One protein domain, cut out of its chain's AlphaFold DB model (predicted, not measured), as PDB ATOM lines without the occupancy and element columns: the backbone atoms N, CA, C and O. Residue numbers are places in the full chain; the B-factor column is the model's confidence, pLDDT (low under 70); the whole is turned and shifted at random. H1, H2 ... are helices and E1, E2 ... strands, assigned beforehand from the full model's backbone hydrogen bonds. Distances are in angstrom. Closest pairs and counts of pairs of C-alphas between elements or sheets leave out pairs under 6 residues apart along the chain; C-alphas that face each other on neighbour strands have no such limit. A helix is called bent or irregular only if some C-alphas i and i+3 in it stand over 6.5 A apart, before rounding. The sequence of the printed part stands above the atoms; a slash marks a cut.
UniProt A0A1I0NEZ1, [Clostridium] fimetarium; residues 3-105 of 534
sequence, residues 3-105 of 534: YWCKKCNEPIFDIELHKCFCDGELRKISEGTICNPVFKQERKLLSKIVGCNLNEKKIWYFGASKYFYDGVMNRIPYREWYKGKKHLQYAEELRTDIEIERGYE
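This is residues 3 to 105 of the 534 residues of a protein of [Clostridium] fimetarium (UniProt A0A1I0NEZ1). Two lobes lie along one elongated body: at one end a small three-strand sheet, E2, E1 and E3, with the short helix H1 at its rim, and in the other lobe the hairpin E4 and E5 near the middle of the whole, with H2, H3 and H4 towards the far end. H2 and H4 lie side by side, and after H4 residues 97 to 105 fold back towards the middle. The printed part has 103 residues, with four named helices and five named strands in the order E1 E2 H1 E3 H2 E4 E5 H3 H4; the class is mixed, helices and strands, with 51 residues, under half, in named elements. Both sheets, E2 - E1 - E3 and E4 - E5, are antiparallel. The whole is only just loose, close to compact, with a radius of gyration of the C-alphas of 15.9 A and spans of 49 by 30 by 21 A.

E1, residues 3 to 5, begins with C-alpha 3 at (16.304, 29.320, 36.981). E2 is residues 10 to 12, H1 residues 15 to 19, and E3 residues 26 to 30, 12.1 A long. H2, residues 40 to 50, measures 15.1 A and begins with C-alpha 40 at (21.290, 52.395, 38.269). E4, residues 66 to 69, and E5, residues 72 to 75, are 10.0 A each. H3 is residues 78 to 83, 8.5 A. H4, residues 87 to 96, is 14.2 A and ends with C-alpha 96 at (25.653, 64.984, 33.455); it is irregular, with C-alphas 89 and 92 7.5 A apart.

E1 is the inner strand: N 3 and O 12 of the hairpin E1 and E2 are 2.9 A apart, and N 4 and O 27 of E1 and E3 2.8 A, both within hydrogen-bond range. E2, H1 and E3 form a split strand-helix-strand unit, two strands of one sheet with a helix between them along the chain and E1 between them in the sheet, and its crossover is right-handed. H1 only grazes this sheet. In the hairpin E4 and E5, N 67 and O 74 are 2.8 A apart, within hydrogen-bond range. Residues 60 to 61 pair antiparallel with residues 36 to 37 and with residues 67 to 68 of E4. H2 and H4 touch at a shallow tilt of 22 degrees, opposite ways; their closest C-alphas, of Leu 45 and Leu 94, are 7.2 A apart. H2 and H3 are close but not clearly touching, the closest C-alphas, of Ile 49 and Tyr 78, 6.5 A apart. Each O i to N i+4 pair is within hydrogen-bond range in H1, H2 and H3, and 4 of 6 are in H4.

The C-alphas farthest apart, of Cys 20 and Gln 89, are 49.7 A apart. The printed part has no cut. The link from H2 to E4, residues 51 to 65, is long. The mean pLDDT of the printed part is 94.6, and no printed residue is under 70.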
ATOM      1  N   TYR A   3      17.594  29.469  36.316       96.69
ATOM      2  CA  TYR A   3      16.304  29.320  36.981       96.69
ATOM      3  C   TYR A   3      16.001  30.557  37.824       96.69
ATOM      4  O   TYR A   3      16.885  31.351  38.109       96.69
ATOM      5  N   TRP A   4      14.745  30.728  38.206       96.69
ATOM      6  CA  TRP A   4      14.288  31.741  39.145       96.69
ATOM      7  C   TRP A   4      13.687  31.048  40.357       96.69
ATOM      8  O   TRP A   4      12.779  30.230  40.193       96.69
ATOM      9  N   CYS A   5      14.170  31.379  41.552       96.56
ATOM     10  CA  CYS A   5      13.584  30.898  42.797       96.56
ATOM     11  C   CYS A   5      12.542  31.895  43.299       96.56
ATOM     12  O   CYS A   5      12.882  33.033  43.619       96.56
ATOM     13  N   LYS A   6      11.274  31.477  43.410       93.75
ATOM     14  CA  LYS A   6      10.197  32.357  43.909       93.75
ATOM     15  C   LYS A   6      10.387  32.771  45.372       93.75
ATOM     16  O   LYS A   6       9.946  33.848  45.746       93.75
ATOM     17  N   LYS A   7      11.033  31.922  46.182       94.69
ATOM     18  CA  LYS A   7      11.288  32.189  47.606       94.69
ATOM     19  C   LYS A   7      12.438  33.174  47.803       94.69
ATOM     20  O   LYS A   7      12.295  34.119  48.566       94.69
ATOM     21  N   CYS A   8      13.558  32.966  47.110       94.31
ATOM     22  CA  CYS A   8      14.708  33.870  47.188       94.31
ATOM     23  C   CYS A   8      14.492  35.163  46.397       94.31
ATOM     24  O   CYS A   8      15.083  36.174  46.744       94.31
ATOM     25  N   ASN A   9      13.652  35.127  45.356       94.69
ATOM     26  CA  ASN A   9      13.488  36.202  44.379       94.69
ATOM     27  C   ASN A   9      14.797  36.517  43.622       94.69
ATOM     28  O   ASN A   9      15.132  37.675  43.386       94.69
ATOM     29  N   GLU A  10      15.539  35.465  43.258       96.06
ATOM     30  CA  GLU A  10      16.874  35.555  42.651       96.06
ATOM     31  C   GLU A  10      17.074  34.527  41.529       96.06
ATOM     32  O   GLU A  10      16.428  33.464  41.534       96.06
ATOM     33  N   PRO A  11      17.988  34.804  40.576       97.06
ATOM     34  CA  PRO A  11      18.389  33.828  39.581       97.06
ATOM     35  C   PRO A  11      19.292  32.752  40.204       97.06
ATOM     36  O   PRO A  11      20.183  33.048  40.995       97.06
ATOM     37  N   ILE A  12      19.066  31.500  39.815       97.50
ATOM     38  CA  ILE A  12      19.766  30.308  40.300       97.50
ATOM     39  C   ILE A  12      20.490  29.635  39.132       97.50
ATOM     40  O   ILE A  12      19.881  29.382  38.083       97.50
ATOM     41  N   PHE A  13      21.774  29.331  39.314       96.50
ATOM     42  CA  PHE A  13      22.649  28.770  38.277       96.50
ATOM     43  C   PHE A  13      22.904  27.269  38.439       96.50
ATOM     44  O   PHE A  13      23.161  26.590  37.445       96.50
ATOM     45  N   ASP A  14      22.735  26.738  39.653       96.19
ATOM     46  CA  ASP A  14      22.780  25.305  39.946       96.19
ATOM     47  C   ASP A  14      21.609  24.911  40.855       96.19
ATOM     48  O   ASP A  14      21.490  25.375  41.989       96.19
ATOM     49  N   ILE A  15      20.711  24.075  40.331       95.38
ATOM     50  CA  ILE A  15      19.497  23.665  41.042       95.38
ATOM     51  C   ILE A  15      19.823  22.767  42.231       95.38
ATOM     52  O   ILE A  15      19.219  22.912  43.293       95.38
ATOM     53  N   GLU A  16      20.718  21.803  42.034       95.06
ATOM     54  CA  GLU A  16      20.950  20.747  43.013       95.06
ATOM     55  C   GLU A  16      21.684  21.319  44.222       95.06
ATOM     56  O   GLU A  16      21.284  21.061  45.355       95.06
ATOM     57  N   LEU A  17      22.651  22.213  43.990       94.69
ATOM     58  CA  LEU A  17      23.307  22.953  45.066       94.69
ATOM     59  C   LEU A  17      22.342  23.898  45.792       94.69
ATOM     60  O   LEU A  17      22.417  24.000  47.015       94.69
ATOM     61  N   HIS A  18      21.430  24.570  45.079       94.94
ATOM     62  CA  HIS A  18      20.468  25.491  45.692       94.94
ATOM     63  C   HIS A  18      19.438  24.784  46.585       94.94
ATOM     64  O   HIS A  18      19.120  25.253  47.681       94.94
ATOM     65  N   LYS A  19      18.939  23.621  46.147       94.12
ATOM     66  CA  LYS A  19      17.958  22.816  46.895       94.12
ATOM     67  C   LYS A  19      18.467  22.341  48.257       94.12
ATOM     68  O   LYS A  19      17.656  22.024  49.120       94.12
ATOM     69  N   CYS A  20      19.783  22.304  48.479       91.62
ATOM     70  CA  CYS A  20      20.353  21.935  49.775       91.62
ATOM     71  C   CYS A  20      19.991  22.915  50.905       91.62
ATOM     72  O   CYS A  20      20.069  22.536  52.070       91.62
ATOM     73  N   PHE A  21      19.622  24.161  50.589       91.75
ATOM     74  CA  PHE A  21      19.344  25.203  51.587       91.75
ATOM     75  C   PHE A  21      18.071  26.017  51.310       91.75
ATOM     76  O   PHE A  21      17.689  26.853  52.128       91.75
ATOM     77  N   CYS A  22      17.393  25.781  50.185       94.25
ATOM     78  CA  CYS A  22      16.140  26.436  49.840       94.25
ATOM     79  C   CYS A  22      15.142  25.445  49.230       94.25
ATOM     80  O   CYS A  22      15.449  24.715  48.293       94.25
ATOM     81  N   ASP A  23      13.915  25.470  49.738       93.25
ATOM     82  CA  ASP A  23      12.747  24.696  49.293       93.25
ATOM     83  C   ASP A  23      11.842  25.489  48.326       93.25
ATOM     84  O   ASP A  23      10.709  25.097  48.048       93.25
ATOM     85  N   GLY A  24      12.318  26.632  47.825       93.12
ATOM     86  CA  GLY A  24      11.554  27.501  46.937       93.12
ATOM     87  C   GLY A  24      11.261  26.868  45.575       93.12
ATOM     88  O   GLY A  24      12.081  26.153  45.003       93.12
ATOM     89  N   GLU A  25      10.095  27.188  45.009       94.94
ATOM     90  CA  GLU A  25       9.730  26.744  43.663       94.94
ATOM     91  C   GLU A  25      10.666  27.369  42.616       94.94
ATOM     92  O   GLU A  25      10.801  28.597  42.526       94.94
ATOM     93  N   LEU A  26      11.287  26.507  41.807       96.25
ATOM     94  CA  LEU A  26      12.220  26.889  40.753       96.25
ATOM     95  C   LEU A  26      11.534  26.873  39.391       96.25
ATOM     96  O   LEU A  26      11.030  25.848  38.935       96.25
ATOM     97  N   ARG A  27      11.588  28.006  38.693       95.44
ATOM     98  CA  ARG A  27      11.101  28.143  37.318       95.44
ATOM     99  C   ARG A  27      12.269  28.398  36.380       95.44
ATOM    100  O   ARG A  27      13.014  29.350  36.572       95.44
ATOM    101  N   LYS A  28      12.413  27.605  35.322       96.00
ATOM    102  CA  LYS A  28      13.411  27.873  34.275       96.00
ATOM    103  C   LYS A  28      13.089  29.189  33.561       96.00
ATOM    104  O   LYS A  28      11.961  29.369  33.100       96.00
ATOM    105  N   ILE A  29      14.072  30.084  33.445       96.19
ATOM    106  CA  ILE A  29      13.910  31.390  32.778       96.19
ATOM    107  C   ILE A  29      14.820  31.571  31.558       96.19
ATOM    108  O   ILE A  29      14.489  32.358  30.672       96.19
ATOM    109  N   SER A  30      15.937  30.841  31.468       94.94
ATOM    110  CA  SER A  30      16.834  30.903  30.307       94.94
ATOM    111  C   SER A  30      17.703  29.649  30.164       94.94
ATOM    112  O   SER A  30      18.029  28.969  31.136       94.94
ATOM    113  N   GLU A  31      18.118  29.351  28.934       92.56
ATOM    114  CA  GLU A  31      19.149  28.347  28.618       92.56
ATOM    115  C   GLU A  31      20.521  28.973  28.330       92.56
ATOM    116  O   GLU A  31      21.498  28.250  28.163       92.56
ATOM    117  N   GLY A  32      20.597  30.305  28.270       92.06
ATOM    118  CA  GLY A  32      21.810  31.031  27.907       92.06
ATOM    119  C   GLY A  32      22.871  31.098  29.009       92.06
ATOM    120  O   GLY A  32      22.698  30.595  30.118       92.06
ATOM    121  N   THR A  33      23.967  31.781  28.679       93.75
ATOM    122  CA  THR A  33      25.159  31.991  29.521       93.75
ATOM    123  C   THR A  33      25.265  33.417  30.078       93.75
ATOM    124  O   THR A  33      26.310  33.800  30.599       93.75
ATOM    125  N   ILE A  34      24.207  34.224  29.932       95.75
ATOM    126  CA  ILE A  34      24.173  35.648  30.291       95.75
ATOM    127  C   ILE A  34      23.063  35.869  31.320       95.75
ATOM    128  O   ILE A  34      21.908  35.523  31.061       95.75
ATOM    129  N   CYS A  35      23.432  36.449  32.458       96.81
ATOM    130  CA  CYS A  35      22.545  36.928  33.517       96.81
ATOM    131  C   CYS A  35      23.298  38.026  34.269       96.81
ATOM    132  O   CYS A  35      23.959  37.768  35.273       96.81
ATOM    133  N   ASN A  36      23.265  39.238  33.725       96.00
ATOM    134  CA  ASN A  36      24.113  40.323  34.208       96.00
ATOM    135  C   ASN A  36      23.295  41.277  35.071       96.00
ATOM    136  O   ASN A  36      22.164  41.589  34.679       96.00
ATOM    137  N   PRO A  37      23.853  41.782  36.181       96.19
ATOM    138  CA  PRO A  37      23.219  42.860  36.921       96.19
ATOM    139  C   PRO A  37      23.073  44.092  36.020       96.19
ATOM    140  O   PRO A  37      23.904  44.346  35.141       96.19
ATOM    141  N   VAL A  38      21.989  44.833  36.215       96.81
ATOM    142  CA  VAL A  38      21.700  46.080  35.505       96.81
ATOM    143  C   VAL A  38      21.721  47.203  36.528       96.81
ATOM    144  O   VAL A  38      20.792  47.364  37.315       96.81
ATOM    145  N   PHE A  39      22.801  47.974  36.504       95.94
ATOM    146  CA  PHE A  39      23.058  49.037  37.471       95.94
ATOM    147  C   PHE A  39      22.185  50.277  37.227       95.94
ATOM    148  O   PHE A  39      21.614  50.447  36.150       95.94
ATOM    149  N   LYS A  40      22.098  51.164  38.224       95.44
ATOM    150  CA  LYS A  40      21.290  52.395  38.269       95.44
ATOM    151  C   LYS A  40      21.412  53.215  36.997       95.44
ATOM    152  O   LYS A  40      20.390  53.543  36.399       95.44
ATOM    153  N   GLN A  41      22.631  53.471  36.529       96.69
ATOM    154  CA  GLN A  41      22.820  54.252  35.310       96.69
ATOM    155  C   GLN A  41      22.240  53.568  34.060       96.69
ATOM    156  O   GLN A  41      21.587  54.222  33.244       96.69
ATOM    157  N   GLU A  42      22.399  52.248  33.910       97.19
ATOM    158  CA  GLU A  42      21.722  51.503  32.842       97.19
ATOM    159  C   GLU A  42      20.193  51.543  33.031       97.19
ATOM    160  O   GLU A  42      19.475  51.784  32.062       97.19
ATOM    161  N   ARG A  43      19.676  51.397  34.262       96.88
ATOM    162  CA  ARG A  43      18.233  51.491  34.576       96.88
ATOM    163  C   ARG A  43      17.638  52.854  34.199       96.88
ATOM    164  O   ARG A  43      16.547  52.887  33.621       96.88
ATOM    165  N   LYS A  44      18.360  53.959  34.431       96.69
ATOM    166  CA  LYS A  44      17.965  55.305  33.974       96.69
ATOM    167  C   LYS A  44      17.783  55.340  32.459       96.69
ATOM    168  O   LYS A  44      16.732  55.756  31.976       96.69
ATOM    169  N   LEU A  45      18.768  54.843  31.706       97.06
ATOM    170  CA  LEU A  45      18.685  54.761  30.245       97.06
ATOM    171  C   LEU A  45      17.508  53.883  29.793       97.06
ATOM    172  O   LEU A  45      16.729  54.291  28.931       97.06
ATOM    173  N   LEU A  46      17.337  52.700  30.389       97.44
ATOM    174  CA  LEU A  46      16.220  51.813  30.058       97.44
ATOM    175  C   LEU A  46      14.862  52.468  30.327       97.44
ATOM    176  O   LEU A  46      13.947  52.307  29.519       97.44
ATOM    177  N   SER A  47      14.746  53.254  31.401       96.75
ATOM    178  CA  SER A  47      13.527  53.996  31.724       96.75
ATOM    179  C   SER A  47      13.130  54.962  30.605       96.75
ATOM    180  O   SER A  47      11.953  55.066  30.258       96.75
ATOM    181  N   LYS A  48      14.110  55.621  29.968       96.38
ATOM    182  CA  LYS A  48      13.868  56.503  28.811       96.38
ATOM    183  C   LYS A  48      13.470  55.728  27.555       96.38
ATOM    184  O   LYS A  48      12.637  56.201  26.786       96.38
ATOM    185  N   ILE A  49      14.040  54.540  27.340       96.19
ATOM    186  CA  ILE A  49      13.723  53.708  26.169       96.19
ATOM    187  C   ILE A  49      12.298  53.154  26.264       96.19
ATOM    188  O   ILE A  49      11.570  53.162  25.271       96.19
ATOM    189  N   VAL A  50      11.901  52.669  27.443       94.94
ATOM    190  CA  VAL A  50      10.589  52.041  27.662       94.94
ATOM    191  C   VAL A  50       9.496  53.076  27.964       94.94
ATOM    192  O   VAL A  50       8.323  52.812  27.721       94.94
ATOM    193  N   GLY A  51       9.861  54.265  28.455       93.81
ATOM    194  CA  GLY A  51       8.909  55.313  28.837       93.81
ATOM    195  C   GLY A  51       8.245  55.075  30.198       93.81
ATOM    196  O   GLY A  51       7.198  55.654  30.477       93.81
ATOM    197  N   CYS A  52       8.826  54.224  31.046       93.44
ATOM    198  CA  CYS A  52       8.367  53.962  32.410       93.44
ATOM    199  C   CYS A  52       9.552  53.957  33.383       93.44
ATOM    200  O   CYS A  52      10.682  53.698  32.981       93.44
ATOM    201  N   ASN A  53       9.314  54.261  34.663       94.25
ATOM    202  CA  ASN A  53      10.386  54.308  35.658       94.25
ATOM    203  C   ASN A  53      10.829  52.887  36.063       94.25
ATOM    204  O   ASN A  53      10.025  52.093  36.559       94.25
ATOM    205  N   LEU A  54      12.111  52.588  35.854       95.62
ATOM    206  CA  LEU A  54      12.767  51.323  36.184       95.62
ATOM    207  C   LEU A  54      13.886  51.482  37.230       95.62
ATOM    208  O   LEU A  54      14.551  50.497  37.540       95.62
ATOM    209  N   ASN A  55      14.101  52.685  37.770       91.69
ATOM    210  CA  ASN A  55      15.269  53.009  38.598       91.69
ATOM    211  C   ASN A  55      15.359  52.158  39.875       91.69
ATOM    212  O   ASN A  55      16.434  51.670  40.197       91.69
ATOM    213  N   GLU A  56      14.229  51.924  40.544       90.69
ATOM    214  CA  GLU A  56      14.158  51.165  41.806       90.69
ATOM    215  C   GLU A  56      13.961  49.653  41.599       90.69
ATOM    216  O   GLU A  56      13.780  48.899  42.554       90.69
ATOM    217  N   LYS A  57      13.925  49.179  40.347       92.88
ATOM    218  CA  LYS A  57      13.688  47.759  40.061       92.88
ATOM    219  C   LYS A  57      15.000  46.999  40.018       92.88
ATOM    220  O   LYS A  57      15.939  47.443  39.361       92.88
ATOM    221  N   LYS A  58      15.026  45.801  40.599       94.38
ATOM    222  CA  LYS A  58      16.118  44.847  40.394       94.38
ATOM    223  C   LYS A  58      15.966  44.179  39.030       94.38
ATOM    224  O   LYS A  58      14.976  43.487  38.782       94.38
ATOM    225  N   ILE A  59      16.928  44.408  38.136       96.56
ATOM    226  CA  ILE A  59      16.856  43.962  36.739       96.56
ATOM    227  C   ILE A  59      18.065  43.101  36.380       96.56
ATOM    228  O   ILE A  59      19.204  43.415  36.719       96.56
ATOM    229  N   TRP A  60      17.803  42.037  35.624       97.62
ATOM    230  CA  TRP A  60      18.817  41.134  35.090       97.62
ATOM    231  C   TRP A  60      18.805  41.140  33.562       97.62
ATOM    232  O   TRP A  60      17.766  40.924  32.939       97.62
ATOM    233  N   TYR A  61      19.954  41.356  32.932       97.56
ATOM    234  CA  TYR A  61      20.106  41.290  31.479       97.56
ATOM    235  C   TYR A  61      20.442  39.866  31.021       97.56
ATOM    236  O   TYR A  61      21.392  39.264  31.512       97.56
ATOM    237  N   PHE A  62      19.713  39.360  30.024       96.88
ATOM    238  CA  PHE A  62      19.804  37.981  29.518       96.88
ATOM    239  C   PHE A  62      20.318  37.873  28.073       96.88
ATOM    240  O   PHE A  62      20.177  36.833  27.425       96.88
ATOM    241  N   GLY A  63      20.910  38.939  27.529       93.75
ATOM    242  CA  GLY A  63      21.323  38.962  26.126       93.75
ATOM    243  C   GLY A  63      20.182  39.328  25.171       93.75
ATOM    244  O   GLY A  63      19.006  39.290  25.520       93.75
ATOM    245  N   ALA A  64      20.525  39.683  23.930       91.31
ATOM    246  CA  ALA A  64      19.557  39.935  22.853       91.31
ATOM    247  C   ALA A  64      18.426  40.932  23.212       91.31
ATOM    248  O   ALA A  64      17.293  40.793  22.747       91.31
ATOM    249  N   SER A  65      18.746  41.966  23.998       94.00
ATOM    250  CA  SER A  65      17.796  42.980  24.503       94.00
ATOM    251  C   SER A  65      16.717  42.428  25.446       94.00
ATOM    252  O   SER A  65      15.663  43.043  25.599       94.00
ATOM    253  N   LYS A  66      16.945  41.257  26.049       96.69
ATOM    254  CA  LYS A  66      16.055  40.654  27.042       96.69
ATOM    255  C   LYS A  66      16.483  41.065  28.448       96.69
ATOM    256  O   LYS A  66      17.651  40.913  28.805       96.69
ATOM    257  N   TYR A  67      15.526  41.552  29.221       97.44
ATOM    258  CA  TYR A  67      15.688  42.036  30.583       97.44
ATOM    259  C   TYR A  67      14.607  41.414  31.460       97.44
ATOM    260  O   TYR A  67      13.426  41.472  31.127       97.44
ATOM    261  N   PHE A  68      15.002  40.804  32.567       97.25
ATOM    262  CA  PHE A  68      14.094  40.166  33.507       97.25
ATOM    263  C   PHE A  68      13.906  41.059  34.730       97.25
ATOM    264  O   PHE A  68      14.887  41.426  35.378       97.25
ATOM    265  N   TYR A  69      12.656  41.409  35.016       95.19
ATOM    266  CA  TYR A  69      12.236  42.177  36.187       95.19
ATOM    267  C   TYR A  69      10.749  41.920  36.451       95.19
ATOM    268  O   TYR A  69      10.033  41.475  35.552       95.19
ATOM    269  N   ASP A  70      10.290  42.143  37.683       91.19
ATOM    270  CA  ASP A  70       8.912  41.856  38.122       91.19
ATOM    271  C   ASP A  70       8.443  40.418  37.797       91.19
ATOM    272  O   ASP A  70       7.284  40.168  37.474       91.19
ATOM    273  N   GLY A  71       9.366  39.448  37.822       90.94
ATOM    274  CA  GLY A  71       9.072  38.035  37.551       90.94
ATOM    275  C   GLY A  71       8.807  37.684  36.078       90.94
ATOM    276  O   GLY A  71       8.437  36.541  35.781       90.94
ATOM    277  N   VAL A  72       8.998  38.625  35.147       94.19
ATOM    278  CA  VAL A  72       8.731  38.443  33.714       94.19
ATOM    279  C   VAL A  72       9.914  38.864  32.839       94.19
ATOM    280  O   VAL A  72      10.722  39.724  33.186       94.19
ATOM    281  N   MET A  73      10.026  38.222  31.675       96.62
ATOM    282  CA  MET A  73      11.048  38.534  30.677       96.62
ATOM    283  C   MET A  73      10.519  39.602  29.717       96.62
ATOM    284  O   MET A  73       9.598  39.340  28.945       96.62
ATOM    285  N   ASN A  74      11.137  40.777  29.722       96.62
ATOM    286  CA  ASN A  74      10.791  41.908  28.870       96.62
ATOM    287  C   ASN A  74      11.830  42.071  27.760       96.62
ATOM    288  O   ASN A  74      13.030  41.898  27.977       96.62
ATOM    289  N   ARG A  75      11.386  42.420  26.551       96.00
ATOM    290  CA  ARG A  75      12.283  42.724  25.430       96.00
ATOM    291  C   ARG A  75      12.273  44.222  25.170       96.00
ATOM    292  O   ARG A  75      11.232  44.772  24.836       96.00
ATOM    293  N   ILE A  76      13.434  44.858  25.288       94.38
ATOM    294  CA  ILE A  76      13.566  46.309  25.131       94.38
ATOM    295  C   ILE A  76      13.908  46.645  23.667       94.38
ATOM    296  O   ILE A  76      14.940  46.180  23.167       94.38
ATOM    297  N   PRO A  77      13.080  47.440  22.960       91.94
ATOM    298  CA  PRO A  77      13.257  47.773  21.543       91.94
ATOM    299  C   PRO A  77      14.255  48.930  21.347       91.94
ATOM    300  O   PRO A  77      13.946  49.973  20.770       91.94
ATOM    301  N   TYR A  78      15.483  48.777  21.855       94.44
ATOM    302  CA  TYR A  78      16.477  49.858  21.781       94.44
ATOM    303  C   TYR A  78      16.925  50.155  20.343       94.44
ATOM    304  O   TYR A  78      17.401  51.249  20.068       94.44
ATOM    305  N   ARG A  79      16.810  49.189  19.419       92.56
ATOM    306  CA  ARG A  79      17.295  49.341  18.041       92.56
ATOM    307  C   ARG A  79      16.457  50.340  17.258       92.56
ATOM    308  O   ARG A  79      17.028  51.225  16.631       92.56
ATOM    309  N   GLU A  80      15.129  50.224  17.306       92.06
ATOM    310  CA  GLU A  80      14.236  51.212  16.692       92.06
ATOM    311  C   GLU A  80      14.434  52.590  17.335       92.06
ATOM    312  O   GLU A  80      14.461  53.610  16.647       92.06
ATOM    313  N   TRP A  81      14.640  52.613  18.654       94.56
ATOM    314  CA  TRP A  81      14.888  53.835  19.413       94.56
ATOM    315  C   TRP A  81      16.200  54.532  19.006       94.56
ATOM    316  O   TRP A  81      16.204  55.741  18.766       94.56
ATOM    317  N   TYR A  82      17.283  53.763  18.846       94.81
ATOM    318  CA  TYR A  82      18.593  54.242  18.399       94.81
ATOM    319  C   TYR A  82      18.574  54.694  16.935       94.81
ATOM    320  O   TYR A  82      19.043  55.789  16.632       94.81
ATOM    321  N   LYS A  83      17.950  53.921  16.029       91.81
ATOM    322  CA  LYS A  83      17.772  54.322  14.618       91.81
ATOM    323  C   LYS A  83      16.988  55.628  14.484       91.81
ATOM    324  O   LYS A  83      17.325  56.465  13.656       91.81
ATOM    325  N   GLY A  84      15.986  55.835  15.339       94.00
ATOM    326  CA  GLY A  84      15.243  57.092  15.431       94.00
ATOM    327  C   GLY A  84      16.003  58.245  16.101       94.00
ATOM    328  O   GLY A  84      15.409  59.298  16.313       94.00
ATOM    329  N   LYS A  85      17.277  58.054  16.475       94.81
ATOM    330  CA  LYS A  85      18.147  59.034  17.145       94.81
ATOM    331  C   LYS A  85      17.568  59.604  18.449       94.81
ATOM    332  O   LYS A  85      17.941  60.695  18.879       94.81
ATOM    333  N   LYS A  86      16.664  58.865  19.106       96.31
ATOM    334  CA  LYS A  86      15.996  59.307  20.342       96.31
ATOM    335  C   LYS A  86      16.961  59.412  21.524       96.31
ATOM    336  O   LYS A  86      16.735  60.220  22.417       96.31
ATOM    337  N   HIS A  87      18.066  58.666  21.501       95.62
ATOM    338  CA  HIS A  87      19.130  58.751  22.504       95.62
ATOM    339  C   HIS A  87      19.738  60.142  22.623       95.62
ATOM    340  O   HIS A  87      20.066  60.552  23.730       95.62
ATOM    341  N   LEU A  88      19.819  60.895  21.523       95.81
ATOM    342  CA  LEU A  88      20.375  62.248  21.527       95.81
ATOM    343  C   LEU A  88      19.521  63.234  22.335       95.81
ATOM    344  O   LEU A  88      20.061  64.194  22.872       95.81
ATOM    345  N   GLN A  89      18.212  62.987  22.466       96.38
ATOM    346  CA  GLN A  89      17.305  63.840  23.247       96.38
ATOM    347  C   GLN A  89      17.584  63.756  24.753       96.38
ATOM    348  O   GLN A  89      17.373  64.727  25.469       96.38
ATOM    349  N   TYR A  90      18.075  62.604  25.220       96.00
ATOM    350  CA  TYR A  90      18.352  62.332  26.633       96.00
ATOM    351  C   TYR A  90      19.853  62.260  26.942       96.00
ATOM    352  O   TYR A  90      20.229  62.034  28.090       96.00
ATOM    353  N   ALA A  91      20.718  62.427  25.937       96.44
ATOM    354  CA  ALA A  91      22.157  62.238  26.084       96.44
ATOM    355  C   ALA A  91      22.772  63.201  27.106       96.44
ATOM    356  O   ALA A  91      23.597  62.774  27.909       96.44
ATOM    357  N   GLU A  92      22.344  64.470  27.105       96.25
ATOM    358  CA  GLU A  92      22.815  65.469  28.072       96.25
ATOM    359  C   GLU A  92      22.468  65.068  29.504       96.25
ATOM    360  O   GLU A  92      23.347  64.976  30.349       96.25
ATOM    361  N   GLU A  93      21.195  64.756  29.752       95.31
ATOM    362  CA  GLU A  93      20.708  64.342  31.068       95.31
ATOM    363  C   GLU A  93      21.499  63.132  31.588       95.31
ATOM    364  O   GLU A  93      22.018  63.145  32.702       95.31
ATOM    365  N   LEU A  94      21.648  62.103  30.746       95.81
ATOM    366  CA  LEU A  94      22.318  60.858  31.116       95.81
ATOM    367  C   LEU A  94      23.813  61.045  31.394       95.81
ATOM    368  O   LEU A  94      24.346  60.352  32.255       95.81
ATOM    369  N   ARG A  95      24.497  61.943  30.677       95.25
ATOM    370  CA  ARG A  95      25.944  62.150  30.843       95.25
ATOM    371  C   ARG A  95      26.296  63.112  31.982       95.25
ATOM    372  O   ARG A  95      27.411  63.034  32.485       95.25
ATOM    373  N   THR A  96      25.393  64.017  32.372       94.38
ATOM    374  CA  THR A  96      25.653  64.984  33.455       94.38
ATOM    375  C   THR A  96      25.285  64.459  34.839       94.38
ATOM    376  O   THR A  96      25.866  64.907  35.821       94.38
ATOM    377  N   ASP A  97      24.342  63.517  34.923       92.56
ATOM    378  CA  ASP A  97      23.835  62.951  36.181       92.56
ATOM    379  C   ASP A  97      24.082  61.432  36.254       92.56
ATOM    380  O   ASP A  97      23.163  60.603  36.281       92.56
ATOM    381  N   ILE A  98      25.365  61.062  36.211       95.25
ATOM    382  CA  ILE A  98      25.806  59.666  36.245       95.25
ATOM    383  C   ILE A  98      25.694  59.114  37.669       95.25
ATOM    384  O   ILE A  98      26.363  59.588  38.587       95.25
ATOM    385  N   GLU A  99      24.922  58.040  37.834       93.94
ATOM    386  CA  GLU A  99      24.794  57.326  39.105       93.94
ATOM    387  C   GLU A  99      25.573  56.014  39.119       93.94
ATOM    388  O   GLU A  99      25.285  55.073  38.378       93.94
ATOM    389  N   ILE A 100      26.534  55.938  40.032       93.31
ATOM    390  CA  ILE A 100      27.411  54.789  40.189       93.31
ATOM    391  C   ILE A 100      27.122  54.069  41.507       93.31
ATOM    392  O   ILE A 100      27.216  54.646  42.588       93.31
ATOM    393  N   GLU A 101      26.821  52.780  41.417       90.69
ATOM    394  CA  GLU A 101      26.665  51.879  42.551       90.69
ATOM    395  C   GLU A 101      28.026  51.365  43.038       90.69
ATOM    396  O   GLU A 101      28.876  50.915  42.257       90.69
ATOM    397  N   ARG A 102      28.227  51.395  44.354       86.06
ATOM    398  CA  ARG A 102      29.364  50.776  45.049       86.06
ATOM    399  C   ARG A 102      28.817  49.815  46.106       86.06
ATOM    400  O   ARG A 102      27.728  50.040  46.614       86.06
ATOM    401  N   GLY A 103      29.540  48.733  46.399       78.12
ATOM    402  CA  GLY A 103      29.175  47.772  47.452       78.12
ATOM    403  C   GLY A 103      28.190  46.664  47.053       78.12
ATOM    404  O   GLY A 103      28.100  45.668  47.758       78.12
ATOM    405  N   TYR A 104      27.486  46.803  45.922       89.88
ATOM    406  CA  TYR A 104      26.569  45.803  45.344       89.88
ATOM    407  C   TYR A 104      25.567  45.162  46.328       89.88
ATOM    408  O   TYR A 104      25.146  44.021  46.131       89.88
ATOM    409  N   GLU A 105      25.152  45.889  47.366       88.12
ATOM    410  CA  GLU A 105      24.310  45.379  48.459       88.12
ATOM    411  C   GLU A 105      22.970  44.814  47.953       88.12
ATOM    412  O   GLU A 105      22.531  43.755  48.400       88.12
TER     413      GLU A 105